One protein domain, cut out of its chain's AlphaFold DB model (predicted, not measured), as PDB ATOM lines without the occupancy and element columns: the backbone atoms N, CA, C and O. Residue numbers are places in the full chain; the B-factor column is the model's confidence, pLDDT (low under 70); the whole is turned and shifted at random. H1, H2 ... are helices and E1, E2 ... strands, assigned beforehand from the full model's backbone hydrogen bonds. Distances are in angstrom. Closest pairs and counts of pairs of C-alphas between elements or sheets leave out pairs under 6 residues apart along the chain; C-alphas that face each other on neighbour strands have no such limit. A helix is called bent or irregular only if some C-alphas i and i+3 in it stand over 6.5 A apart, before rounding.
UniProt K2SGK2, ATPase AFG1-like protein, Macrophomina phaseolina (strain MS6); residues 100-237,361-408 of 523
ATOM      1  N   PHE A 100     263.092 251.275 386.385       89.81
ATOM      2  CA  PHE A 100     263.040 251.970 387.665       89.81
ATOM      3  C   PHE A 100     261.664 252.590 387.875       89.81
ATOM      4  O   PHE A 100     261.234 253.455 387.114       89.81
ATOM      5  N   VAL A 101     260.981 252.183 388.942       89.81
ATOM      6  CA  VAL A 101     259.760 252.861 389.386       89.81
ATOM      7  C   VAL A 101     260.164 254.037 390.262       89.81
ATOM      8  O   VAL A 101     260.998 253.886 391.154       89.81
ATOM      9  N   LYS A 102     259.624 255.220 389.978       85.38
ATOM     10  CA  LYS A 102     259.844 256.402 390.806       85.38
ATOM     11  C   LYS A 102     259.184 256.195 392.174       85.38
ATOM     12  O   LYS A 102     258.000 255.852 392.200       85.38
ATOM     13  N   PRO A 103     259.902 256.416 393.288       80.50
ATOM     14  CA  PRO A 103     259.284 256.386 394.607       80.50
ATOM     15  C   PRO A 103     258.227 257.494 394.705       80.50
ATOM     16  O   PRO A 103     258.398 258.577 394.135       80.50
ATOM     17  N   SER A 104     257.122 257.217 395.395       73.56
ATOM     18  CA  SER A 104     256.104 258.229 395.674       73.56
ATOM     19  C   SER A 104     256.698 259.346 396.536       73.56
ATOM     20  O   SER A 104     257.614 259.127 397.325       73.56
ATOM     21  N   THR A 105     256.164 260.560 396.403       66.62
ATOM     22  CA  THR A 105     256.645 261.766 397.105       66.62
ATOM     23  C   THR A 105     256.572 261.662 398.641       66.62
ATOM     24  O   THR A 105     257.141 262.496 399.337       66.62
ATOM     25  N   GLU A 106     255.887 260.648 399.173       63.19
ATOM     26  CA  GLU A 106     255.724 260.376 400.610       63.19
ATOM     27  C   GLU A 106     256.787 259.414 401.174       63.19
ATOM     28  O   GLU A 106     256.853 259.212 402.385       63.19
ATOM     29  N   ALA A 107     257.615 258.813 400.312       61.34
ATOM     30  CA  ALA A 107     258.669 257.893 400.718       61.34
ATOM     31  C   ALA A 107     259.823 258.618 401.432       61.34
ATOM     32  O   ALA A 107     260.116 259.790 401.175       61.34
ATOM     33  N   SER A 108     260.491 257.905 402.341       68.56
ATOM     34  CA  SER A 108     261.582 258.438 403.157       68.56
ATOM     35  C   SER A 108     262.733 258.984 402.288       68.56
ATOM     36  O   SER A 108     263.058 258.435 401.234       68.56
ATOM     37  N   THR A 109     263.396 260.064 402.723       75.75
ATOM     38  CA  THR A 109     264.510 260.688 401.974       75.75
ATOM     39  C   THR A 109     265.650 259.707 401.672       75.75
ATOM     40  O   THR A 109     266.306 259.833 400.642       75.75
ATOM     41  N   SER A 110     265.839 258.692 402.522       82.31
ATOM     42  CA  SER A 110     266.839 257.630 402.349       82.31
ATOM     43  C   SER A 110     266.548 256.728 401.143       82.31
ATOM     44  O   SER A 110     267.451 256.426 400.366       82.31
ATOM     45  N   GLU A 111     265.292 256.323 400.938       82.31
ATOM     46  CA  GLU A 111     264.901 255.485 399.792       82.31
ATOM     47  C   GLU A 111     265.107 256.220 398.463       82.31
ATOM     48  O   GLU A 111     265.508 255.626 397.459       82.31
ATOM     49  N   HIS A 112     264.876 257.536 398.463       83.00
ATOM     50  CA  HIS A 112     265.111 258.378 397.297       83.00
ATOM     51  C   HIS A 112     266.598 258.443 396.921       83.00
ATOM     52  O   HIS A 112     266.943 258.357 395.740       83.00
ATOM     53  N   GLU A 113     267.492 258.547 397.909       85.81
ATOM     54  CA  GLU A 113     268.941 258.554 397.684       85.81
ATOM     55  C   GLU A 113     269.448 257.217 397.126       85.81
ATOM     56  O   GLU A 113     270.208 257.201 396.152       85.81
ATOM     57  N   GLU A 114     268.981 256.091 397.674       87.25
ATOM     58  CA  GLU A 114     269.311 254.760 397.152       87.25
ATOM     59  C   GLU A 114     268.817 254.563 395.715       87.25
ATOM     60  O   GLU A 114     269.527 254.005 394.871       87.25
ATOM     61  N   TRP A 115     267.604 255.034 395.418       88.31
ATOM     62  CA  TRP A 115     267.033 254.989 394.077       88.31
ATOM     63  C   TRP A 115     267.867 255.802 393.082       88.31
ATOM     64  O   TRP A 115     268.221 255.292 392.015       88.31
ATOM     65  N   LEU A 116     268.256 257.027 393.448       86.94
ATOM     66  CA  LEU A 116     269.129 257.869 392.628       86.94
ATOM     67  C   LEU A 116     270.492 257.216 392.386       86.94
ATOM     68  O   LEU A 116     271.041 257.329 391.290       86.94
ATOM     69  N   LEU A 117     271.051 256.531 393.386       88.19
ATOM     70  CA  LEU A 117     272.332 255.842 393.255       88.19
ATOM     71  C   LEU A 117     272.237 254.648 392.295       88.19
ATOM     72  O   LEU A 117     273.102 254.489 391.432       88.19
ATOM     73  N   LYS A 118     271.158 253.859 392.374       88.12
ATOM     74  CA  LYS A 118     270.874 252.768 391.425       88.12
ATOM     75  C   LYS A 118     270.677 253.290 390.002       88.12
ATOM     76  O   LYS A 118     271.235 252.724 389.063       88.12
ATOM     77  N   LEU A 119     269.945 254.392 389.847       88.50
ATOM     78  CA  LEU A 119     269.722 255.039 388.557       88.50
ATOM     79  C   LEU A 119     271.040 255.534 387.948       88.50
ATOM     80  O   LEU A 119     271.339 255.206 386.804       88.50
ATOM     81  N   LYS A 120     271.885 256.227 388.719       87.56
ATOM     82  CA  LYS A 120     273.216 256.670 388.260       87.56
ATOM     83  C   LYS A 120     274.130 255.499 387.885       87.56
ATOM     84  O   LYS A 120     274.879 255.575 386.910       87.56
ATOM     85  N   ALA A 121     274.069 254.394 388.628       88.19
ATOM     86  CA  ALA A 121     274.810 253.181 388.284       88.19
ATOM     87  C   ALA A 121     274.326 252.579 386.949       88.19
ATOM     88  O   ALA A 121     275.133 252.156 386.125       88.19
ATOM     89  N   ALA A 122     273.019 252.600 386.694       87.38
ATOM     90  CA  ALA A 122     272.445 252.134 385.438       87.38
ATOM     91  C   ALA A 122     272.763 253.065 384.252       87.38
ATOM     92  O   ALA A 122     273.111 252.594 383.171       87.38
ATOM     93  N   GLU A 123     272.730 254.383 384.455       88.06
ATOM     94  CA  GLU A 123     273.132 255.364 383.442       88.06
ATOM     95  C   GLU A 123     274.621 255.262 383.087       88.06
ATOM     96  O   GLU A 123     274.978 255.340 381.907       88.06
ATOM     97  N   SER A 124     275.494 255.036 384.076       86.69
ATOM     98  CA  SER A 124     276.929 254.828 383.831       86.69
ATOM     99  C   SER A 124     277.206 253.515 383.094       86.69
ATOM    100  O   SER A 124     278.031 253.495 382.182       86.69
ATOM    101  N   LEU A 125     276.457 252.443 383.389       87.06
ATOM    102  CA  LEU A 125     276.492 251.200 382.610       87.06
ATOM    103  C   LEU A 125     276.025 251.417 381.162       87.06
ATOM    104  O   LEU A 125     276.615 250.867 380.234       87.06
ATOM    105  N   ALA A 126     274.974 252.215 380.961       84.75
ATOM    106  CA  ALA A 126     274.421 252.512 379.644       84.75
ATOM    107  C   ALA A 126     275.383 253.321 378.766       84.75
ATOM    108  O   ALA A 126     275.544 253.004 377.589       84.75
ATOM    109  N   THR A 127     276.006 254.356 379.335       83.50
ATOM    110  CA  THR A 127     276.893 255.289 378.617       83.50
ATOM    111  C   THR A 127     278.358 254.864 378.592       83.50
ATOM    112  O   THR A 127     279.130 255.416 377.807       83.50
ATOM    113  N   GLY A 128     278.756 253.907 379.435       82.12
ATOM    114  CA  GLY A 128     280.152 253.507 379.622       82.12
ATOM    115  C   GLY A 128     281.012 254.579 380.300       82.12
ATOM    116  O   GLY A 128     282.236 254.466 380.315       82.12
ATOM    117  N   VAL A 129     280.393 255.635 380.840       83.38
ATOM    118  CA  VAL A 129     281.080 256.755 381.490       83.38
ATOM    119  C   VAL A 129     281.000 256.581 383.001       83.38
ATOM    120  O   VAL A 129     279.922 256.623 383.580       83.38
ATOM    121  N   THR A 130     282.152 256.423 383.655       76.88
ATOM    122  CA  THR A 130     282.257 256.316 385.126       76.88
ATOM    123  C   THR A 130     282.256 257.685 385.826       76.88
ATOM    124  O   THR A 130     282.231 257.766 387.052       76.88
ATOM    125  N   SER A 131     282.298 258.780 385.065       73.56
ATOM    126  CA  SER A 131     282.280 260.146 385.596       73.56
ATOM    127  C   SER A 131     280.927 260.497 386.239       73.56
ATOM    128  O   SER A 131     279.889 260.041 385.766       73.56
ATOM    129  N   PRO A 132     280.899 261.375 387.263       71.69
ATOM    130  CA  PRO A 132     279.669 261.738 387.976       71.69
ATOM    131  C   PRO A 132     278.673 262.556 387.137       71.69
ATOM    132  O   PRO A 132     277.529 262.732 387.549       71.69
ATOM    133  N   SER A 133     279.105 263.083 385.989       78.00
ATOM    134  CA  SER A 133     278.281 263.848 385.059       78.00
ATOM    135  C   SER A 133     278.547 263.364 383.637       78.00
ATOM    136  O   SER A 133     279.702 263.296 383.206       78.00
ATOM    137  N   ILE A 134     277.478 263.014 382.926       84.00
ATOM    138  CA  ILE A 134     277.526 262.572 381.532       84.00
ATOM    139  C   ILE A 134     277.561 263.827 380.646       84.00
ATOM    140  O   ILE A 134     276.670 264.674 380.769       84.00
ATOM    141  N   PRO A 135     278.556 263.985 379.751       88.69
ATOM    142  CA  PRO A 135     278.629 265.143 378.869       88.69
ATOM    143  C   PRO A 135     277.619 264.992 377.723       88.69
ATOM    144  O   PRO A 135     277.940 264.516 376.636       88.69
ATOM    145  N   TRP A 136     276.370 265.377 377.978       92.12
ATOM    146  CA  TRP A 136     275.316 265.370 376.969       92.12
ATOM    147  C   TRP A 136     275.612 266.381 375.861       92.12
ATOM    148  O   TRP A 136     275.851 267.560 376.123       92.12
ATOM    149  N   THR A 137     275.546 265.924 374.614       93.94
ATOM    150  CA  THR A 137     275.658 266.778 373.427       93.94
ATOM    151  C   THR A 137     274.338 266.763 372.661       93.94
ATOM    152  O   THR A 137     273.683 265.723 372.624       93.94
ATOM    153  N   PRO A 138     273.900 267.878 372.064       95.06
ATOM    154  CA  PRO A 138     272.741 267.868 371.181       95.06
ATOM    155  C   PRO A 138     273.103 267.281 369.806       95.06
ATOM    156  O   PRO A 138     274.228 267.434 369.329       95.06
ATOM    157  N   SER A 139     272.138 266.633 369.154       93.62
ATOM    158  CA  SER A 139     272.220 266.137 367.771       93.62
ATOM    159  C   SER A 139     271.029 266.593 366.956       93.62
ATOM    160  O   SER A 139     269.976 266.930 367.496       93.62
ATOM    161  N   THR A 140     271.149 266.481 365.641       94.69
ATOM    162  CA  THR A 140     270.007 266.538 364.733       94.69
ATOM    163  C   THR A 140     270.034 265.343 363.793       94.69
ATOM    164  O   THR A 140     271.092 264.906 363.343       94.69
ATOM    165  N   MET A 141     268.856 264.803 363.503       92.50
ATOM    166  CA  MET A 141     268.661 263.765 362.491       92.50
ATOM    167  C   MET A 141     267.617 264.232 361.482       92.50
ATOM    168  O   MET A 141     266.717 264.999 361.825       92.50
ATOM    169  N   ARG A 142     267.727 263.770 360.238       92.06
ATOM    170  CA  ARG A 142     266.830 264.170 359.155       92.06
ATOM    171  C   ARG A 142     265.847 263.050 358.844       92.06
ATOM    172  O   ARG A 142     266.266 261.940 358.540       92.06
ATOM    173  N   VAL A 143     264.554 263.358 358.861       92.75
ATOM    174  CA  VAL A 143     263.472 262.412 358.555       92.75
ATOM    175  C   VAL A 143     262.439 263.112 357.683       92.75
ATOM    176  O   VAL A 143     261.933 264.168 358.044       92.75
ATOM    177  N   TYR A 144     262.143 262.565 356.505       89.00
ATOM    178  CA  TYR A 144     261.263 263.180 355.500       89.00
ATOM    179  C   TYR A 144     261.605 264.648 355.199       89.00
ATOM    180  O   TYR A 144     260.731 265.491 355.019       89.00
ATOM    181  N   GLY A 145     262.896 264.987 355.190       85.75
ATOM    182  CA  GLY A 145     263.351 266.364 354.996       85.75
ATOM    183  C   GLY A 145     263.233 267.276 356.226       85.75
ATOM    184  O   GLY A 145     263.855 268.335 356.220       85.75
ATOM    185  N   ARG A 146     262.523 266.862 357.282       91.06
ATOM    186  CA  ARG A 146     262.415 267.566 358.567       91.06
ATOM    187  C   ARG A 146     263.621 267.260 359.454       91.06
ATOM    188  O   ARG A 146     264.081 266.122 359.504       91.06
ATOM    189  N   GLN A 147     264.097 268.267 360.183       92.31
ATOM    190  CA  GLN A 147     265.118 268.089 361.215       92.31
ATOM    191  C   GLN A 147     264.454 267.730 362.547       92.31
ATOM    192  O   GLN A 147     263.637 268.489 363.065       92.31
ATOM    193  N   VAL A 148     264.805 266.572 363.093       93.44
ATOM    194  CA  VAL A 148     264.413 266.124 364.430       93.44
ATOM    195  C   VAL A 148     265.575 266.403 365.377       93.44
ATOM    196  O   VAL A 148     266.693 265.926 365.170       93.44
ATOM    197  N   HIS A 149     265.316 267.210 366.402       93.94
ATOM    198  CA  HIS A 149     266.311 267.599 367.397       93.94
ATOM    199  C   HIS A 149     266.415 266.550 368.499       93.94
ATOM    200  O   HIS A 149     265.424 266.259 369.159       93.94
ATOM    201  N   VAL A 150     267.620 266.034 368.729       94.56
ATOM    202  CA  VAL A 150     267.954 265.130 369.831       94.56
ATOM    203  C   VAL A 150     268.646 265.956 370.917       94.56
ATOM    204  O   VAL A 150     269.784 266.377 370.710       94.56
ATOM    205  N   PRO A 151     268.003 266.232 372.064       92.31
ATOM    206  CA  PRO A 151     268.541 267.173 373.045       92.31
ATOM    207  C   PRO A 151     269.779 266.633 373.772       92.31
ATOM    208  O   PRO A 151     270.691 267.397 374.082       92.31
ATOM    209  N   ARG A 152     269.809 265.325 374.056       94.31
ATOM    210  CA  ARG A 152     270.846 264.677 374.866       94.31
ATOM    211  C   ARG A 152     271.287 263.369 374.211       94.31
ATOM    212  O   ARG A 152     270.574 262.368 374.271       94.31
ATOM    213  N   GLN A 153     272.474 263.377 373.610       94.12
ATOM    214  CA  GLN A 153     273.172 262.190 373.113       94.12
ATOM    215  C   GLN A 153     274.611 262.119 373.639       94.12
ATOM    216  O   GLN A 153     275.255 263.144 373.887       94.12
ATOM    217  N   HIS A 154     275.123 260.901 373.779       92.50
ATOM    218  CA  HIS A 154     276.513 260.630 374.122       92.50
ATOM    219  C   HIS A 154     276.899 259.205 373.696       92.50
ATOM    220  O   HIS A 154     276.224 258.260 374.090       92.50
ATOM    221  N   ASN A 155     277.977 259.033 372.919       87.25
ATOM    222  CA  ASN A 155     278.517 257.725 372.498       87.25
ATOM    223  C   ASN A 155     277.464 256.705 372.017       87.25
ATOM    224  O   ASN A 155     277.481 255.564 372.457       87.25
ATOM    225  N   GLY A 156     276.521 257.099 371.155       88.44
ATOM    226  CA  GLY A 156     275.486 256.174 370.661       88.44
ATOM    227  C   GLY A 156     274.340 255.896 371.648       88.44
ATOM    228  O   GLY A 156     273.448 255.105 371.341       88.44
ATOM    229  N   VAL A 157     274.321 256.584 372.793       92.88
ATOM    230  CA  VAL A 157     273.227 256.601 373.773       92.88
ATOM    231  C   VAL A 157     272.447 257.902 373.667       92.88
ATOM    232  O   VAL A 157     273.041 258.969 373.504       92.88
ATOM    233  N   THR A 158     271.127 257.839 373.824       94.88
ATOM    234  CA  THR A 158     270.280 259.034 373.953       94.88
ATOM    235  C   THR A 158     269.464 259.036 375.225       94.88
ATOM    236  O   THR A 158     269.095 257.977 375.725       94.88
ATOM    237  N   SER A 159     269.172 260.232 375.734       94.44
ATOM    238  CA  SER A 159     268.321 260.451 376.903       94.44
ATOM    239  C   SER A 159     267.152 261.364 376.553       94.44
ATOM    240  O   SER A 159     267.337 262.493 376.096       94.44
ATOM    241  N   TRP A 160     265.940 260.890 376.810       95.81
ATOM    242  CA  TRP A 160     264.695 261.560 376.458       95.81
ATOM    243  C   TRP A 160     263.710 261.513 377.612       95.81
ATOM    244  O   TRP A 160     263.641 260.513 378.322       95.81
ATOM    245  N   THR A 161     262.899 262.558 377.747       95.88
ATOM    246  CA  THR A 161     261.702 262.482 378.590       95.88
ATOM    247  C   THR A 161     260.542 261.883 377.794       95.88
ATOM    248  O   THR A 161     260.483 261.976 376.563       95.88
ATOM    249  N   PHE A 162     259.582 261.269 378.487       95.00
ATOM    250  CA  PHE A 162     258.405 260.694 377.837       95.00
ATOM    251  C   PHE A 162     257.619 261.722 377.013       95.00
ATOM    252  O   PHE A 162     257.171 261.418 375.905       95.00
ATOM    253  N   SER A 163     257.476 262.948 377.519       93.94
ATOM    254  CA  SER A 163     256.769 264.020 376.817       93.94
ATOM    255  C   SER A 163     257.487 264.439 375.530       93.94
ATOM    256  O   SER A 163     256.833 264.610 374.502       93.94
ATOM    257  N   GLU A 164     258.820 264.526 375.539       93.81
ATOM    258  CA  GLU A 164     259.606 264.864 374.345       93.81
ATOM    259  C   GLU A 164     259.436 263.833 373.215       93.81
ATOM    260  O   GLU A 164     259.396 264.222 372.049       93.81
ATOM    261  N   LEU A 165     259.305 262.537 373.533       92.88
ATOM    262  CA  LEU A 165     259.168 261.486 372.517       92.88
ATOM    263  C   LEU A 165     257.721 261.191 372.118       92.88
ATOM    264  O   LEU A 165     257.429 261.064 370.929       92.88
ATOM    265  N   CYS A 166     256.828 261.027 373.096       92.94
ATOM    266  CA  CYS A 166     255.478 260.510 372.868       92.94
ATOM    267  C   CYS A 166     254.407 261.608 372.851       92.94
ATOM    268  O   CYS A 166     253.398 261.435 372.168       92.94
ATOM    269  N   ALA A 167     254.609 262.743 373.532       89.94
ATOM    270  CA  ALA A 167     253.673 263.875 373.458       89.94
ATOM    271  C   ALA A 167     253.981 264.818 372.274       89.94
ATOM    272  O   ALA A 167     253.088 265.507 371.780       89.94
ATOM    273  N   SER A 168     255.219 264.804 371.775       89.69
ATOM    274  CA  SER A 168     255.649 265.536 370.578       89.69
ATOM    275  C   SER A 168     255.093 264.949 369.267       89.69
ATOM    276  O   SER A 168     254.525 263.857 369.232       89.69
ATOM    277  N   GLN A 169     255.281 265.667 368.157       88.88
ATOM    278  CA  GLN A 169     254.842 265.293 366.804       88.88
ATOM    279  C   GLN A 169     255.808 264.311 366.110       88.88
ATOM    280  O   GLN A 169     256.057 264.417 364.907       88.88
ATOM    281  N   LEU A 170     256.360 263.357 366.864       92.69
ATOM    282  CA  LEU A 170     257.191 262.285 366.317       92.69
ATOM    283  C   LEU A 170     256.317 261.124 365.835       92.69
ATOM    284  O   LEU A 170     255.297 260.782 366.438       92.69
ATOM    285  N   GLY A 171     256.715 260.537 364.712       91.50
ATOM    286  CA  GLY A 171     256.043 259.422 364.069       91.50
ATOM    287  C   GLY A 171     256.907 258.159 363.990       91.50
ATOM    288  O   GLY A 171     258.065 258.150 364.412       91.50
ATOM    289  N   PRO A 172     256.372 257.085 363.384       94.19
ATOM    290  CA  PRO A 172     257.053 255.791 363.303       94.19
ATOM    291  C   PRO A 172     258.432 255.860 362.633       94.19
ATOM    292  O   PRO A 172     259.387 255.254 363.111       94.19
ATOM    293  N   ALA A 173     258.561 256.639 361.553       94.50
ATOM    294  CA  ALA A 173     259.831 256.800 360.848       94.50
ATOM    295  C   ALA A 173     260.905 257.477 361.718       94.50
ATOM    296  O   ALA A 173     262.078 257.112 361.633       94.50
ATOM    297  N   ASP A 174     260.510 258.415 362.586       95.12
ATOM    298  CA  ASP A 174     261.434 259.083 363.506       95.12
ATOM    299  C   ASP A 174     261.963 258.084 364.542       95.12
ATOM    300  O   ASP A 174     263.165 258.033 364.788       95.12
ATOM    301  N   TYR A 175     261.097 257.221 365.082       96.25
ATOM    302  CA  TYR A 175     261.500 256.185 366.036       96.25
ATOM    303  C   TYR A 175     262.410 255.122 365.416       96.25
ATOM    304  O   TYR A 175     263.393 254.733 366.041       96.25
ATOM    305  N   ILE A 176     262.143 254.688 364.180       95.75
ATOM    306  CA  ILE A 176     263.021 253.739 363.473       95.75
ATOM    307  C   ILE A 176     264.391 254.370 363.199       95.75
ATOM    308  O   ILE A 176     265.421 253.720 363.389       95.75
ATOM    309  N   THR A 177     264.413 255.641 362.787       95.25
ATOM    310  CA  THR A 177     265.653 256.411 362.589       95.25
ATOM    311  C   THR A 177     266.434 256.525 363.895       95.25
ATOM    312  O   THR A 177     267.638 256.275 363.927       95.25
ATOM    313  N   LEU A 178     265.749 256.820 365.002       95.06
ATOM    314  CA  LEU A 178     266.345 256.902 366.332       95.06
ATOM    315  C   LEU A 178     266.938 255.551 366.758       95.06
ATOM    316  O   LEU A 178     268.118 255.475 367.092       95.06
ATOM    317  N   ALA A 179     266.174 254.466 366.651       95.50
ATOM    318  CA  ALA A 179     266.630 253.118 366.987       95.50
ATOM    319  C   ALA A 179     267.798 252.637 366.097       95.50
ATOM    320  O   ALA A 179     268.648 251.854 366.519       95.50
ATOM    321  N   SER A 180     267.875 253.136 364.862       94.06
ATOM    322  CA  SER A 180     268.947 252.799 363.916       94.06
ATOM    323  C   SER A 180     270.176 253.706 364.019       94.06
ATOM    324  O   SER A 180     271.202 253.405 363.412       94.06
ATOM    325  N   THR A 181     270.092 254.814 364.759       93.00
ATOM    326  CA  THR A 181     271.217 255.733 365.014       93.00
ATOM    327  C   THR A 181     271.825 255.524 366.398       93.00
ATOM    328  O   THR A 181     273.031 255.701 366.556       93.00
ATOM    329  N   PHE A 182     271.023 255.094 367.376       94.19
ATOM    330  CA  PHE A 182     271.435 254.919 368.766       94.19
ATOM    331  C   PHE A 182     271.198 253.488 369.253       94.19
ATOM    332  O   PHE A 182     270.099 252.947 369.146       94.19
ATOM    333  N   HIS A 183     272.230 252.882 369.842       92.56
ATOM    334  CA  HIS A 183     272.166 251.509 370.345       92.56
ATOM    335  C   HIS A 183     271.483 251.406 371.715       92.56
ATOM    336  O   HIS A 183     270.950 250.351 372.056       92.56
ATOM    337  N   THR A 184     271.490 252.486 372.506       93.56
ATOM    338  CA  THR A 184     270.852 252.533 373.829       93.56
ATOM    339  C   THR A 184     269.965 253.767 373.952       93.56
ATOM    340  O   THR A 184     270.379 254.880 373.619       93.56
ATOM    341  N   LEU A 185     268.762 253.578 374.485       95.50
ATOM    342  CA  LEU A 185     267.818 254.647 374.781       95.50
ATOM    343  C   LEU A 185     267.524 254.688 376.282       95.50
ATOM    344  O   LEU A 185     267.173 253.676 376.888       95.50
ATOM    345  N   ILE A 186     267.654 255.874 376.866       95.25
ATOM    346  CA  ILE A 186     267.244 256.196 378.230       95.25
ATOM    347  C   ILE A 186     265.954 257.008 378.140       95.25
ATOM    348  O   ILE A 186     265.936 258.091 377.553       95.25
ATOM    349  N   LEU A 187     264.876 256.472 378.705       95.75
ATOM    350  CA  LEU A 187     263.563 257.102 378.736       95.75
ATOM    351  C   LEU A 187     263.202 257.464 380.171       95.75
ATOM    352  O   LEU A 187     263.042 256.578 381.012       95.75
ATOM    353  N   THR A 188     263.043 258.754 380.445       94.25
ATOM    354  CA  THR A 188     262.683 259.241 381.773       94.25
ATOM    355  C   THR A 188     261.225 259.659 381.866       94.25
ATOM    356  O   THR A 188     260.605 260.088 380.890       94.25
ATOM    357  N   ASP A 189     260.697 259.583 383.085       92.88
ATOM    358  CA  ASP A 189     259.424 260.188 383.477       92.88
ATOM    359  C   ASP A 189     258.210 259.617 382.740       92.88
ATOM    360  O   ASP A 189     257.283 260.355 382.409       92.88
ATOM    361  N   VAL A 190     258.187 258.302 382.495       94.31
ATOM    362  CA  VAL A 190     257.029 257.662 381.863       94.31
ATOM    363  C   VAL A 190     255.835 257.690 382.824       94.31
ATOM    364  O   VAL A 190     255.894 257.062 383.891       94.31
ATOM    365  N   PRO A 191     254.755 258.422 382.494       93.06
ATOM    366  CA  PRO A 191     253.573 258.487 383.333       93.06
ATOM    367  C   PRO A 191     252.778 257.185 383.231       93.06
ATOM    368  O   PRO A 191     252.972 256.368 382.331       93.06
ATOM    369  N   VAL A 192     251.838 257.012 384.154       91.00
ATOM    370  CA  VAL A 192     250.798 255.997 384.005       91.00
ATOM    371  C   VAL A 192     249.867 256.434 382.877       91.00
ATOM    372  O   VAL A 192     249.222 257.475 382.977       91.00
ATOM    373  N   LEU A 193     249.800 255.648 381.805       89.50
ATOM    374  CA  LEU A 193     249.035 255.985 380.609       89.50
ATOM    375  C   LEU A 193     247.554 255.695 380.849       89.50
ATOM    376  O   LEU A 193     247.139 254.536 380.884       89.50
ATOM    377  N   SER A 194     246.758 256.746 381.042       85.88
ATOM    378  CA  SER A 194     245.302 256.646 381.194       85.88
ATOM    379  C   SER A 194     244.597 256.566 379.838       85.88
ATOM    380  O   SER A 194     245.200 256.780 378.786       85.88
ATOM    381  N   LEU A 195     243.290 256.281 379.838       80.94
ATOM    382  CA  LEU A 195     242.498 256.173 378.602       80.94
ATOM    383  C   LEU A 195     242.407 257.477 377.805       80.94
ATOM    384  O   LEU A 195     242.134 257.435 376.608       80.94
ATOM    385  N   LEU A 196     242.671 258.614 378.444       83.31
ATOM    386  CA  LEU A 196     242.744 259.910 377.775       83.31
ATOM    387  C   LEU A 196     244.027 260.049 376.938       83.31
ATOM    388  O   LEU A 196     244.038 260.779 375.954       83.31
ATOM    389  N   GLN A 197     245.082 259.302 377.280       86.12
ATOM    390  CA  GLN A 197     246.398 259.341 376.634       86.12
ATOM    391  C   GLN A 197     246.611 258.170 375.656       86.12
ATOM    392  O   GLN A 197     247.699 257.598 375.539       86.12
ATOM    393  N   LYS A 198     245.548 257.762 374.947       85.88
ATOM    394  CA  LYS A 198     245.596 256.654 373.972       85.88
ATOM    395  C   LYS A 198     246.576 256.917 372.824       85.88
ATOM    396  O   LYS A 198     247.237 255.986 372.361       85.88
ATOM    397  N   ASN A 199     246.690 258.166 372.376       89.69
ATOM    398  CA  ASN A 199     247.583 258.543 371.279       89.69
ATOM    399  C   ASN A 199     249.056 258.407 371.688       89.69
ATOM    400  O   ASN A 199     249.854 257.814 370.960       89.69
ATOM    401  N   GLU A 200     249.400 258.895 372.876       92.31
ATOM    402  CA  GLU A 200     250.722 258.796 373.487       92.31
ATOM    403  C   GLU A 200     251.078 257.334 373.753       92.31
ATOM    404  O   GLU A 200     252.191 256.909 373.450       92.31
ATOM    405  N   ALA A 201     250.121 256.533 374.233       91.44
ATOM    406  CA  ALA A 201     250.313 255.101 374.421       91.44
ATOM    407  C   ALA A 201     250.608 254.374 373.101       91.44
ATOM    408  O   ALA A 201     251.524 253.556 373.043       91.44
ATOM    409  N   ARG A 202     249.888 254.689 372.014       91.19
ATOM    410  CA  ARG A 202     250.137 254.094 370.689       91.19
ATOM    411  C   ARG A 202     251.514 254.479 370.142       91.19
ATOM    412  O   ARG A 202     252.217 253.632 369.589       91.19
ATOM    413  N   ARG A 203     251.927 255.736 370.329       94.50
ATOM    414  CA  ARG A 203     253.280 256.200 369.977       94.50
ATOM    415  C   ARG A 203     254.349 255.491 370.802       94.50
ATOM    416  O   ARG A 203     255.332 255.032 370.230       94.50
ATOM    417  N   PHE A 204     254.122 255.308 372.102       95.19
ATOM    418  CA  PHE A 204     255.036 254.575 372.972       95.19
ATOM    419  C   PHE A 204     255.174 253.104 372.559       95.19
ATOM    420  O   PHE A 204     256.290 252.602 372.465       95.19
ATOM    421  N   ILE A 205     254.070 252.428 372.220       94.12
ATOM    422  CA  ILE A 205     254.105 251.068 371.659       94.12
ATOM    423  C   ILE A 205     254.941 251.043 370.374       94.12
ATOM    424  O   ILE A 205     255.835 250.216 370.238       94.12
ATOM    425  N   THR A 206     254.709 251.989 369.463       95.19
ATOM    426  CA  THR A 206     255.457 252.081 368.199       95.19
ATOM    427  C   THR A 206     256.957 252.309 368.432       95.19
ATOM    428  O   THR A 206     257.788 251.721 367.743       95.19
ATOM    429  N   LEU A 207     257.320 253.129 369.423       96.31
ATOM    430  CA  LEU A 207     258.708 253.335 369.837       96.31
ATOM    431  C   LEU A 207     259.336 252.037 370.365       96.31
ATOM    432  O   LEU A 207     260.427 251.671 369.934       96.31
ATOM    433  N   LEU A 208     258.655 251.331 371.275       96.06
ATOM    434  CA  LEU A 208     259.138 250.057 371.820       96.06
ATOM    435  C   LEU A 208     259.332 249.014 370.717       96.06
ATOM    436  O   LEU A 208     260.287 248.242 370.763       96.06
ATOM    437  N   ASP A 209     258.447 249.009 369.724       95.44
ATOM    438  CA  ASP A 209     258.523 248.120 368.574       95.44
ATOM    439  C   ASP A 209     259.785 248.404 367.744       95.44
ATOM    440  O   ASP A 209     260.569 247.485 367.503       95.44
ATOM    441  N   ALA A 210     260.040 249.673 367.410       95.81
ATOM    442  CA  ALA A 210     261.231 250.086 366.669       95.81
ATOM    443  C   ALA A 210     262.539 249.763 367.418       95.81
ATOM    444  O   ALA A 210     263.493 249.262 366.820       95.81
ATOM    445  N   LEU A 211     262.587 250.010 368.733       95.88
ATOM    446  CA  LEU A 211     263.751 249.697 369.570       95.88
ATOM    447  C   LEU A 211     264.008 248.192 369.657       95.88
ATOM    448  O   LEU A 211     265.155 247.750 369.583       95.88
ATOM    449  N   TYR A 212     262.944 247.404 369.804       94.94
ATOM    450  CA  TYR A 212     263.043 245.954 369.897       94.94
ATOM    451  C   TYR A 212     263.548 245.342 368.587       94.94
ATOM    452  O   TYR A 212     264.422 244.477 368.605       94.94
ATOM    453  N   GLU A 213     263.033 245.812 367.449       94.00
ATOM    454  CA  GLU A 213     263.450 245.359 366.118       94.00
ATOM    455  C   GLU A 213     264.909 245.712 365.815       94.00
ATOM    456  O   GLU A 213     265.650 244.870 365.307       94.00
ATOM    457  N   ALA A 214     265.354 246.910 366.205       93.50
ATOM    458  CA  ALA A 214     266.750 247.317 366.079       93.50
ATOM    459  C   ALA A 214     267.677 246.682 367.135       93.50
ATOM    460  O   ALA A 214     268.889 246.896 367.103       93.50
ATOM    461  N   ARG A 215     267.134 245.887 368.068       93.56
ATOM    462  CA  ARG A 215     267.858 245.270 369.189       93.56
ATOM    463  C   ARG A 215     268.546 246.279 370.121       93.56
ATOM    464  O   ARG A 215     269.615 246.010 370.669       93.56
ATOM    465  N   CYS A 216     267.931 247.440 370.320       93.62
ATOM    466  CA  CYS A 216     268.440 248.481 371.208       93.62
ATOM    467  C   CYS A 216     268.313 248.084 372.684       93.62
ATOM    468  O   CYS A 216     267.416 247.339 373.082       93.62
ATOM    469  N   LYS A 217     269.194 248.623 373.526       93.44
ATOM    470  CA  LYS A 217     269.071 248.547 374.987       93.44
ATOM    471  C   LYS A 217     268.159 249.670 375.475       93.44
ATOM    472  O   LYS A 217     268.251 250.796 374.985       93.44
ATOM    473  N   LEU A 218     267.296 249.372 376.440       94.75
ATOM    474  CA  LEU A 218     266.338 250.334 376.980       94.75
ATOM    475  C   LEU A 218     266.486 250.431 378.499       94.75
ATOM    476  O   LEU A 218     266.475 249.412 379.192       94.75
ATOM    477  N   LEU A 219     266.622 251.660 378.991       94.56
ATOM    478  CA  LEU A 219     266.539 252.018 380.403       94.56
ATOM    479  C   LEU A 219     265.311 252.908 380.575       94.56
ATOM    480  O   LEU A 219     265.178 253.902 379.861       94.56
ATOM    481  N   VAL A 220     264.414 252.559 381.497       94.81
ATOM    482  CA  VAL A 220     263.163 253.306 381.706       94.81
ATOM    483  C   VAL A 220     263.029 253.734 383.154       94.81
ATOM    484  O   VAL A 220     263.200 252.915 384.057       94.81
ATOM    485  N   THR A 221     262.644 254.992 383.372       94.19
ATOM    486  CA  THR A 221     262.096 255.455 384.649       94.19
ATOM    487  C   THR A 221     260.611 255.764 384.490       94.19
ATOM    488  O   THR A 221     260.211 256.525 383.609       94.19
ATOM    489  N   ALA A 222     259.772 255.144 385.312       93.69
ATOM    490  CA  ALA A 222     258.320 255.188 385.170       93.69
ATOM    491  C   ALA A 222     257.617 255.398 386.513       93.69
ATOM    492  O   ALA A 222     258.180 255.137 387.571       93.69
ATOM    493  N   ALA A 223     256.366 255.847 386.474       90.38
ATOM    494  CA  ALA A 223     255.540 256.020 387.670       90.38
ATOM    495  C   ALA A 223     254.956 254.701 388.219       90.38
ATOM    496  O   ALA A 223     254.611 254.632 389.393       90.38
ATOM    497  N   ALA A 224     254.847 253.657 387.394       89.25
ATOM    498  CA  ALA A 224     254.303 252.353 387.777       89.25
ATOM    499  C   ALA A 224     255.138 251.204 387.197       89.25
ATOM    500  O   ALA A 224     255.975 251.416 386.317       89.25
ATOM    501  N   GLY A 225     254.907 249.982 387.682       87.56
ATOM    502  CA  GLY A 225     255.550 248.774 387.162       87.56
ATOM    503  C   GLY A 225     255.225 248.508 385.682       87.56
ATOM    504  O   GLY A 225     254.230 249.019 385.162       87.56
ATOM    505  N   PRO A 226     256.024 247.674 384.991       86.19
ATOM    506  CA  PRO A 226     255.864 247.415 383.556       86.19
ATOM    507  C   PRO A 226     254.503 246.798 383.194       86.19
ATOM    508  O   PRO A 226     254.021 246.980 382.078       86.19
ATOM    509  N   ASP A 227     253.866 246.085 384.130       85.06
ATOM    510  CA  ASP A 227     252.548 245.486 383.916       85.06
ATOM    511  C   ASP A 227     251.377 246.463 384.152       85.06
ATOM    512  O   ASP A 227     250.293 246.235 383.615       85.06
ATOM    513  N   ASP A 228     251.605 247.569 384.869       85.19
ATOM    514  CA  ASP A 228     250.571 248.531 385.289       85.19
ATOM    515  C   ASP A 228     250.694 249.903 384.606       85.19
ATOM    516  O   ASP A 228     249.839 250.768 384.780       85.19
ATOM    517  N   ILE A 229     251.743 250.111 383.807       87.19
ATOM    518  CA  ILE A 229     252.022 251.391 383.138       87.19
ATOM    519  C   ILE A 229     250.972 251.766 382.081       87.19
ATOM    520  O   ILE A 229     250.752 252.943 381.809       87.19
ATOM    521  N   PHE A 230     250.304 250.772 381.496       84.88
ATOM    522  CA  PHE A 230     249.284 250.963 380.470       84.88
ATOM    523  C   PHE A 230     247.888 250.714 381.058       84.88
ATOM    524  O   PHE A 230     247.549 249.590 381.425       84.88
ATOM    525  N   PHE A 231     247.069 251.763 381.088       79.06
ATOM    526  CA  PHE A 231     245.631 251.752 381.371       79.06
ATOM    527  C   PHE A 231     245.198 250.998 382.644       79.06
ATOM    528  O   PHE A 231     244.284 250.170 382.576       79.06
ATOM    529  N   PRO A 232     245.759 251.288 383.833       69.88
ATOM    530  CA  PRO A 232     245.379 250.581 385.059       69.88
ATOM    531  C   PRO A 232     243.924 250.822 385.489       69.88
ATOM    532  O   PRO A 232     243.352 250.000 386.199       69.88
ATOM    533  N   GLU A 233     243.285 251.906 385.040       61.84
ATOM    534  CA  GLU A 233     241.862 252.185 385.300       61.84
ATOM    535  C   GLU A 233     240.932 251.120 384.711       61.84
ATOM    536  O   GLU A 233     239.909 250.797 385.312       61.84
ATOM    537  N   SER A 234     241.328 250.490 383.600       60.41
ATOM    538  CA  SER A 234     240.591 249.352 383.041       60.41
ATOM    539  C   SER A 234     240.528 248.159 384.011       60.41
ATOM    540  O   SER A 234     239.601 247.358 383.925       60.41
ATOM    541  N   ARG A 235     241.456 248.068 384.985       54.81
ATOM    542  CA  ARG A 235     241.489 247.007 386.014       54.81
ATOM    543  C   ARG A 235     240.414 247.189 387.065       54.81
ATOM    544  O   ARG A 235     239.834 246.216 387.530       54.81
ATOM    545  N   LYS A 236     240.168 248.440 387.461       52.91
ATOM    546  CA  LYS A 236     239.254 248.768 388.563       52.91
ATOM    547  C   LYS A 236     237.780 248.558 388.195       52.91
ATOM    548  O   LYS A 236     236.947 248.546 389.089       52.91
ATOM    549  N   ARG A 237     237.463 248.369 386.906       50.44
ATOM    550  CA  ARG A 237     236.099 248.148 386.387       50.44
ATOM    551  C   ARG A 237     235.698 246.666 386.212       50.44
ATOM    552  O   ARG A 237     234.631 246.408 385.662       50.44
ATOM    553  N   PHE A 361     239.987 249.015 374.680       52.53
ATOM    554  CA  PHE A 361     240.241 249.211 373.257       52.53
ATOM    555  C   PHE A 361     239.228 248.415 372.433       52.53
ATOM    556  O   PHE A 361     238.924 247.258 372.740       52.53
ATOM    557  N   THR A 362     238.693 249.065 371.405       57.50
ATOM    558  CA  THR A 362     237.614 248.555 370.555       57.50
ATOM    559  C   THR A 362     238.127 247.615 369.453       57.50
ATOM    560  O   THR A 362     237.310 247.014 368.760       57.50
ATOM    561  N   GLY A 363     239.450 247.400 369.337       66.62
ATOM    562  CA  GLY A 363     240.065 246.432 368.422       66.62
ATOM    563  C   GLY A 363     240.814 245.281 369.110       66.62
ATOM    564  O   GLY A 363     241.586 245.478 370.048       66.62
ATOM    565  N   GLU A 364     240.645 244.056 368.602       71.88
ATOM    566  CA  GLU A 364     241.449 242.881 368.990       71.88
ATOM    567  C   GLU A 364     242.959 243.112 368.776       71.88
ATOM    568  O   GLU A 364     243.782 242.709 369.602       71.88
ATOM    569  N   ASP A 365     243.314 243.844 367.718       71.06
ATOM    570  CA  ASP A 365     244.696 244.178 367.368       71.06
ATOM    571  C   ASP A 365     245.372 245.085 368.415       71.06
ATOM    572  O   ASP A 365     246.523 244.880 368.803       71.06
ATOM    573  N   GLU A 366     244.630 246.031 368.990       77.38
ATOM    574  CA  GLU A 366     245.153 246.945 370.014       77.38
ATOM    575  C   GLU A 366     245.466 246.207 371.323       77.38
ATOM    576  O   GLU A 366     246.467 246.484 371.993       77.38
ATOM    577  N   ARG A 367     244.666 245.185 371.653       74.69
ATOM    578  CA  ARG A 367     244.921 244.293 372.796       74.69
ATOM    579  C   ARG A 367     246.209 243.506 372.603       74.69
ATOM    580  O   ARG A 367     246.989 243.344 373.546       74.69
ATOM    581  N   PHE A 368     246.421 243.000 371.391       82.81
ATOM    582  CA  PHE A 368     247.636 242.276 371.047       82.81
ATOM    583  C   PHE A 368     248.860 243.198 371.086       82.81
ATOM    584  O   PHE A 368     249.889 242.823 371.652       82.81
ATOM    585  N   ALA A 369     248.732 244.425 370.574       87.44
ATOM    586  CA  ALA A 369     249.790 245.426 370.598       87.44
ATOM    587  C   ALA A 369     250.244 245.770 372.021       87.44
ATOM    588  O   ALA A 369     251.443 245.740 372.302       87.44
ATOM    589  N   TYR A 370     249.308 245.990 372.947       85.88
ATOM    590  CA  TYR A 370     249.638 246.238 374.351       85.88
ATOM    591  C   TYR A 370     250.354 245.047 375.011       85.88
ATOM    592  O   TYR A 370     251.427 245.212 375.597       85.88
ATOM    593  N   LYS A 371     249.810 243.826 374.887       84.50
ATOM    594  CA  LYS A 371     250.429 242.618 375.469       84.50
ATOM    595  C   LYS A 371     251.855 242.413 374.955       84.50
ATOM    596  O   LYS A 371     252.757 242.075 375.725       84.50
ATOM    597  N   ARG A 372     252.058 242.648 373.660       89.50
ATOM    598  CA  ARG A 372     253.355 242.566 372.991       89.50
ATOM    599  C   ARG A 372     254.316 243.644 373.487       89.50
ATOM    600  O   ARG A 372     255.436 243.301 373.850       89.50
ATOM    601  N   ALA A 373     253.881 244.900 373.579       92.19
ATOM    602  CA  ALA A 373     254.688 245.999 374.112       92.19
ATOM    603  C   ALA A 373     255.143 245.732 375.553       92.19
ATOM    604  O   ALA A 373     256.318 245.890 375.875       92.19
ATOM    605  N   ARG A 374     254.239 245.228 376.399       89.94
ATOM    606  CA  ARG A 374     254.541 244.813 377.775       89.94
ATOM    607  C   ARG A 374     255.615 243.723 377.820       89.94
ATOM    608  O   ARG A 374     256.558 243.819 378.595       89.94
ATOM    609  N   SER A 375     255.488 242.693 376.985       88.81
ATOM    610  CA  SER A 375     256.480 241.610 376.881       88.81
ATOM    611  C   SER A 375     257.844 242.132 376.392       88.81
ATOM    612  O   SER A 375     258.874 241.807 376.979       88.81
ATOM    613  N   ARG A 376     257.855 243.030 375.393       91.38
ATOM    614  CA  ARG A 376     259.070 243.695 374.884       91.38
ATOM    615  C   ARG A 376     259.759 244.553 375.947       91.38
ATOM    616  O   ARG A 376     260.978 244.509 376.054       91.38
ATOM    617  N   LEU A 377     258.993 245.295 376.746       91.50
ATOM    618  CA  LEU A 377     259.506 246.118 377.843       91.50
ATOM    619  C   LEU A 377     260.224 245.260 378.896       91.50
ATOM    620  O   LEU A 377     261.345 245.574 379.289       91.50
ATOM    621  N   TRP A 378     259.607 244.145 379.295       89.19
ATOM    622  CA  TRP A 378     260.218 243.169 380.200       89.19
ATOM    623  C   TRP A 378     261.531 242.608 379.648       89.19
ATOM    624  O   TRP A 378     262.510 242.497 380.387       89.19
ATOM    625  N   GLU A 379     261.569 242.280 378.357       89.12
ATOM    626  CA  GLU A 379     262.761 241.706 377.740       89.12
ATOM    627  C   GLU A 379     263.892 242.738 377.592       89.12
ATOM    628  O   GLU A 379     265.001 242.489 378.061       89.12
ATOM    629  N   MET A 380     263.617 243.912 377.008       91.31
ATOM    630  CA  MET A 380     264.630 244.949 376.744       91.31
ATOM    631  C   MET A 380     265.228 245.545 378.022       91.31
ATOM    632  O   MET A 380     266.413 245.882 378.043       91.31
ATOM    633  N   CYS A 381     264.433 245.654 379.092       91.25
ATOM    634  CA  CYS A 381     264.907 246.099 380.405       91.25
ATOM    635  C   CYS A 381     265.508 244.950 381.244       91.25
ATOM    636  O   CYS A 381     265.958 245.162 382.376       91.25
ATOM    637  N   GLY A 382     265.505 243.721 380.722       88.06
ATOM    638  CA  GLY A 382     266.018 242.535 381.393       88.06
ATOM    639  C   GLY A 382     267.545 242.449 381.371       88.06
ATOM    640  O   GLY A 382     268.207 242.825 380.404       88.06
ATOM    641  N   GLY A 383     268.135 241.873 382.424       84.56
ATOM    642  CA  GLY A 383     269.595 241.733 382.530       84.56
ATOM    643  C   GLY A 383     270.227 240.906 381.403       84.56
ATOM    644  O   GLY A 383     271.321 241.229 380.949       84.56
ATOM    645  N   ARG A 384     269.528 239.874 380.905       83.69
ATOM    646  CA  ARG A 384     270.003 239.034 379.790       83.69
ATOM    647  C   ARG A 384     270.131 239.828 378.497       83.69
ATOM    648  O   ARG A 384     271.120 239.669 377.796       83.69
ATOM    649  N   TRP A 385     269.163 240.694 378.199       87.62
ATOM    650  CA  TRP A 385     269.202 241.542 377.009       87.62
ATOM    651  C   TRP A 385     270.424 242.459 377.017       87.62
ATOM    652  O   TRP A 385     271.133 242.573 376.024       87.62
ATOM    653  N   TRP A 386     270.730 243.030 378.180       86.94
ATOM    654  CA  TRP A 386     271.901 243.879 378.374       86.94
ATOM    655  C   TRP A 386     273.231 243.115 378.339       86.94
ATOM    656  O   TRP A 386     274.233 243.680 377.903       86.94
ATOM    657  N   ALA A 387     273.237 241.838 378.737       85.12
ATOM    658  CA  ALA A 387     274.410 240.960 378.723       85.12
ATOM    659  C   ALA A 387     274.732 240.347 377.345       85.12
ATOM    660  O   ALA A 387     275.784 239.736 377.189       85.12
ATOM    661  N   ARG A 388     273.846 240.487 376.347       80.44
ATOM    662  CA  ARG A 388     274.024 239.903 375.001       80.44
ATOM    663  C   ARG A 388     275.094 240.588 374.150       80.44
ATOM    664  O   ARG A 388     275.432 240.056 373.095       80.44
ATOM    665  N   ASP A 389     275.632 241.727 374.581       69.31
ATOM    666  CA  ASP A 389     276.772 242.333 373.895       69.31
ATOM    667  C   ASP A 389     278.027 241.493 374.146       69.31
ATOM    668  O   ASP A 389     278.561 241.448 375.254       69.31
ATOM    669  N   CYS A 390     278.483 240.802 373.105       51.91
ATOM    670  CA  CYS A 390     279.713 240.025 373.128       51.91
ATOM    671  C   CYS A 390     280.820 240.794 372.401       51.91
ATOM    672  O   CYS A 390     280.568 241.503 371.430       51.91
ATOM    673  N   ALA A 391     282.071 240.624 372.828       51.97
ATOM    674  CA  ALA A 391     283.217 241.354 372.275       51.97
ATOM    675  C   ALA A 391     283.489 241.101 370.770       51.97
ATOM    676  O   ALA A 391     284.342 241.764 370.189       51.97
ATOM    677  N   GLN A 392     282.796 240.144 370.139       48.75
ATOM    678  CA  GLN A 392     283.016 239.720 368.750       48.75
ATOM    679  C   GLN A 392     281.907 240.141 367.770       48.75
ATOM    680  O   GLN A 392     282.153 240.132 366.565       48.75
ATOM    681  N   LEU A 393     280.710 240.511 368.241       52.91
ATOM    682  CA  LEU A 393     279.592 240.938 367.392       52.91
ATOM    683  C   LEU A 393     278.660 241.855 368.197       52.91
ATOM    684  O   LEU A 393     278.192 241.465 369.268       52.91
ATOM    685  N   SER A 394     278.370 243.052 367.681       72.19
ATOM    686  CA  SER A 394     277.415 243.964 368.315       72.19
ATOM    687  C   SER A 394     276.005 243.374 368.247       72.19
ATOM    688  O   SER A 394     275.529 243.041 367.160       72.19
ATOM    689  N   TRP A 395     275.327 243.254 369.393       86.50
ATOM    690  CA  TRP A 395     273.941 242.752 369.459       86.50
ATOM    691  C   TRP A 395     272.955 243.652 368.701       86.50
ATOM    692  O   TRP A 395     271.971 243.168 368.138       86.50
ATOM    693  N   TRP A 396     273.244 244.953 368.686       91.50
ATOM    694  CA  TRP A 396     272.479 245.983 367.995       91.50
ATOM    695  C   TRP A 396     272.472 245.760 366.478       91.50
ATOM    696  O   TRP A 396     273.522 245.624 365.848       91.50
ATOM    697  N   THR A 397     271.276 245.741 365.893       92.12
ATOM    698  CA  THR A 397     271.047 245.500 364.464       92.12
ATOM    699  C   THR A 397     270.251 246.661 363.873       92.12
ATOM    700  O   THR A 397     269.028 246.562 363.759       92.12
ATOM    701  N   PRO A 398     270.908 247.778 363.510       92.31
ATOM    702  CA  PRO A 398     270.218 248.934 362.957       92.31
ATOM    703  C   PRO A 398     269.588 248.601 361.604       92.31
ATOM    704  O   PRO A 398     270.130 247.818 360.817       92.31
ATOM    705  N   VAL A 399     268.465 249.248 361.294       91.19
ATOM    706  CA  VAL A 399     267.837 249.105 359.979       91.19
ATOM    707  C   VAL A 399     268.772 249.701 358.924       91.19
ATOM    708  O   VAL A 399     269.346 250.784 359.097       91.19
ATOM    709  N   SER A 400     268.958 248.987 357.814       89.12
ATOM    710  CA  SER A 400     269.839 249.428 356.732       89.12
ATOM    711  C   SER A 400     269.378 250.771 356.157       89.12
ATOM    712  O   SER A 400     268.185 251.084 356.101       89.12
ATOM    713  N   ARG A 401     270.335 251.596 355.716       85.62
ATOM    714  CA  ARG A 401     270.032 252.917 355.141       85.62
ATOM    715  C   ARG A 401     269.199 252.814 353.854       85.62
ATOM    716  O   ARG A 401     268.437 253.722 353.552       85.62
ATOM    717  N   GLU A 402     269.290 251.688 353.146       86.50
ATOM    718  CA  GLU A 402     268.505 251.397 351.938       86.50
ATOM    719  C   GLU A 402     266.999 251.313 352.219       86.50
ATOM    720  O   GLU A 402     266.192 251.800 351.430       86.50
ATOM    721  N   VAL A 403     266.614 250.732 353.360       88.50
ATOM    722  CA  VAL A 403     265.209 250.661 353.788       88.50
ATOM    723  C   VAL A 403     264.746 252.009 354.351       88.50
ATOM    724  O   VAL A 403     263.602 252.413 354.139       88.50
ATOM    725  N   ARG A 404     265.648 252.763 354.995       90.38
ATOM    726  CA  ARG A 404     265.385 254.091 355.582       90.38
ATOM    727  C   ARG A 404     265.405 255.216 354.538       90.38
ATOM    728  O   ARG A 404     266.037 256.255 354.714       90.38
ATOM    729  N   ARG A 405     264.646 255.041 353.451       88.88
ATOM    730  CA  ARG A 405     264.548 256.003 352.329       88.88
ATOM    731  C   ARG A 405     264.073 257.393 352.754       88.88
ATOM    732  O   ARG A 405     264.322 258.364 352.047       88.88
ATOM    733  N   TRP A 406     263.384 257.501 353.889       91.12
ATOM    734  CA  TRP A 406     262.931 258.776 354.446       91.12
ATOM    735  C   TRP A 406     264.063 259.640 355.013       91.12
ATOM    736  O   TRP A 406     263.858 260.836 355.197       91.12
ATOM    737  N   GLU A 407     265.243 259.083 355.284       90.25
ATOM    738  CA  GLU A 407     266.410 259.856 355.740       90.25
ATOM    739  C   GLU A 407     267.175 260.510 354.584       90.25
ATOM    740  O   GLU A 407     267.972 261.424 354.794       90.25
ATOM    741  N   MET A 408     266.945 260.039 353.356       86.56
ATOM    742  CA  MET A 408     267.649 260.516 352.173       86.56
ATOM    743  C   MET A 408     267.206 261.928 351.803       86.56
ATOM    744  O   MET A 408     266.021 262.275 351.881       86.56
TER     745      MET A 408
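Overview. This is residues 100 to 237 and 361 to 408 of the 523 residues of the protein "ATPase AFG1-like protein" of Macrophomina phaseolina (strain MS6) (UniProt K2SGK2). A strongly twisted sheet forms the core, with E3, E4 and E5 side by side as its parallel part, E5 at one edge, and the hairpin of E1 and E2 turned away from them at the other edge. A cluster of crossed helices, H2, H3 and H6 packed round H4, sits on one side of this sheet, while the long helix H1 reaches it from the other side with its residues 119 to 127; residues 105 to 110 stick out. The printed part has 186 residues with seven named helices and five named strands, in the order H1 E1 E2 E3 H2 H3 E4 H4 E5 H5 H6 H7; the class is mixed, helices and strands. The sheet is mixed too, in the order E1, E2, E3, E4, E5. The whole is compact, with a radius of gyration of the C-alphas of 16.9 A, and spans 47 by 46 by 30 A.

Along the chain. Start at Phe 100 and go on to C-alpha 109 at (264.510, 260.688, 401.974), where H1 begins; it runs 27.0 A to residue 127. Next come strands E1, residues 137 to 143 and 19.7 A, E2, residues 146 to 154 and 22.1 A, and E3, residues 157 to 161. Look at residue 151, where E2 bends by 67 degrees. H2, residues 162 to 167, is followed by H3, residues 172 to 181, and E4, residues 184 to 190, which begins at C-alpha 184 at (270.852, 252.533, 373.829). H4, residues 195 to 213, is 26.7 A long; it is irregular, with C-alphas 196 and 199 8.2 A apart, and has a kink of 32 degrees near residue 202. Then find E5, residues 217 to 222, and H5, residues 233 to 236. After the cut, H6 runs 24.5 A over residues 364 to 380, and H7, residues 383 to 387, ends at C-alpha 387 at (274.410, 240.960, 378.723).

Arrangement. Begin with E1, E2 and E3, a meander, each strand the antiparallel neighbour of the one before; both its pairs are hairpins. N 139 and O 150 are 2.8 A apart between E1 and E2, and N 159 and O 152 are 2.9 A apart between E2 and E3. E3 and E4 are parallel at 13 degrees, with N 160 and O 186 2.9 A apart. E4 and E5 are parallel at 10 degrees, with N 187 and O 219 2.8 A apart. E3, H2 H3, E4 and E4, H4, E5 are strand-helix-strand units, parallel neighbour strands joined through helices, with right-handed crossovers. H3 stands at the sheet's level, at a height of 1.6 A. H4 is the hub: its residues 203 to 211 touch H3, closest at C-alphas 211 and 179, 5.2 A, at a steep tilt of 38 degrees. Its residues 205 to 212 touch H6, closest at C-alphas 205 and 373, 5.7 A. Its residues 200 to 204 touch H2, closest at C-alphas 200 and 166, 5.1 A. H7 only grazes the sheet with residues 385 to 386, and H5 is not on it. Every O i to N i+4 pair is within hydrogen-bond range in H1, H2, H3, H6 and H7; H4 has 13 of 15, and H5 is too short for such a pair.

Size, cuts and confidence. The two C-alphas farthest apart, those of Ser 108 and Glu 402, are 52.2 A apart. Residues 238 to 360 are not printed, and C-alphas 237 and 361 are 13.8 A apart across this cut. Of the links that are printed whole, none is long, but residues 388 to 408 hold no named element. Mean pLDDT of the printed part is 86.4; look for values under 70 at residues 105 to 108, 232 to 237, 361 to 363 and 389 to 393.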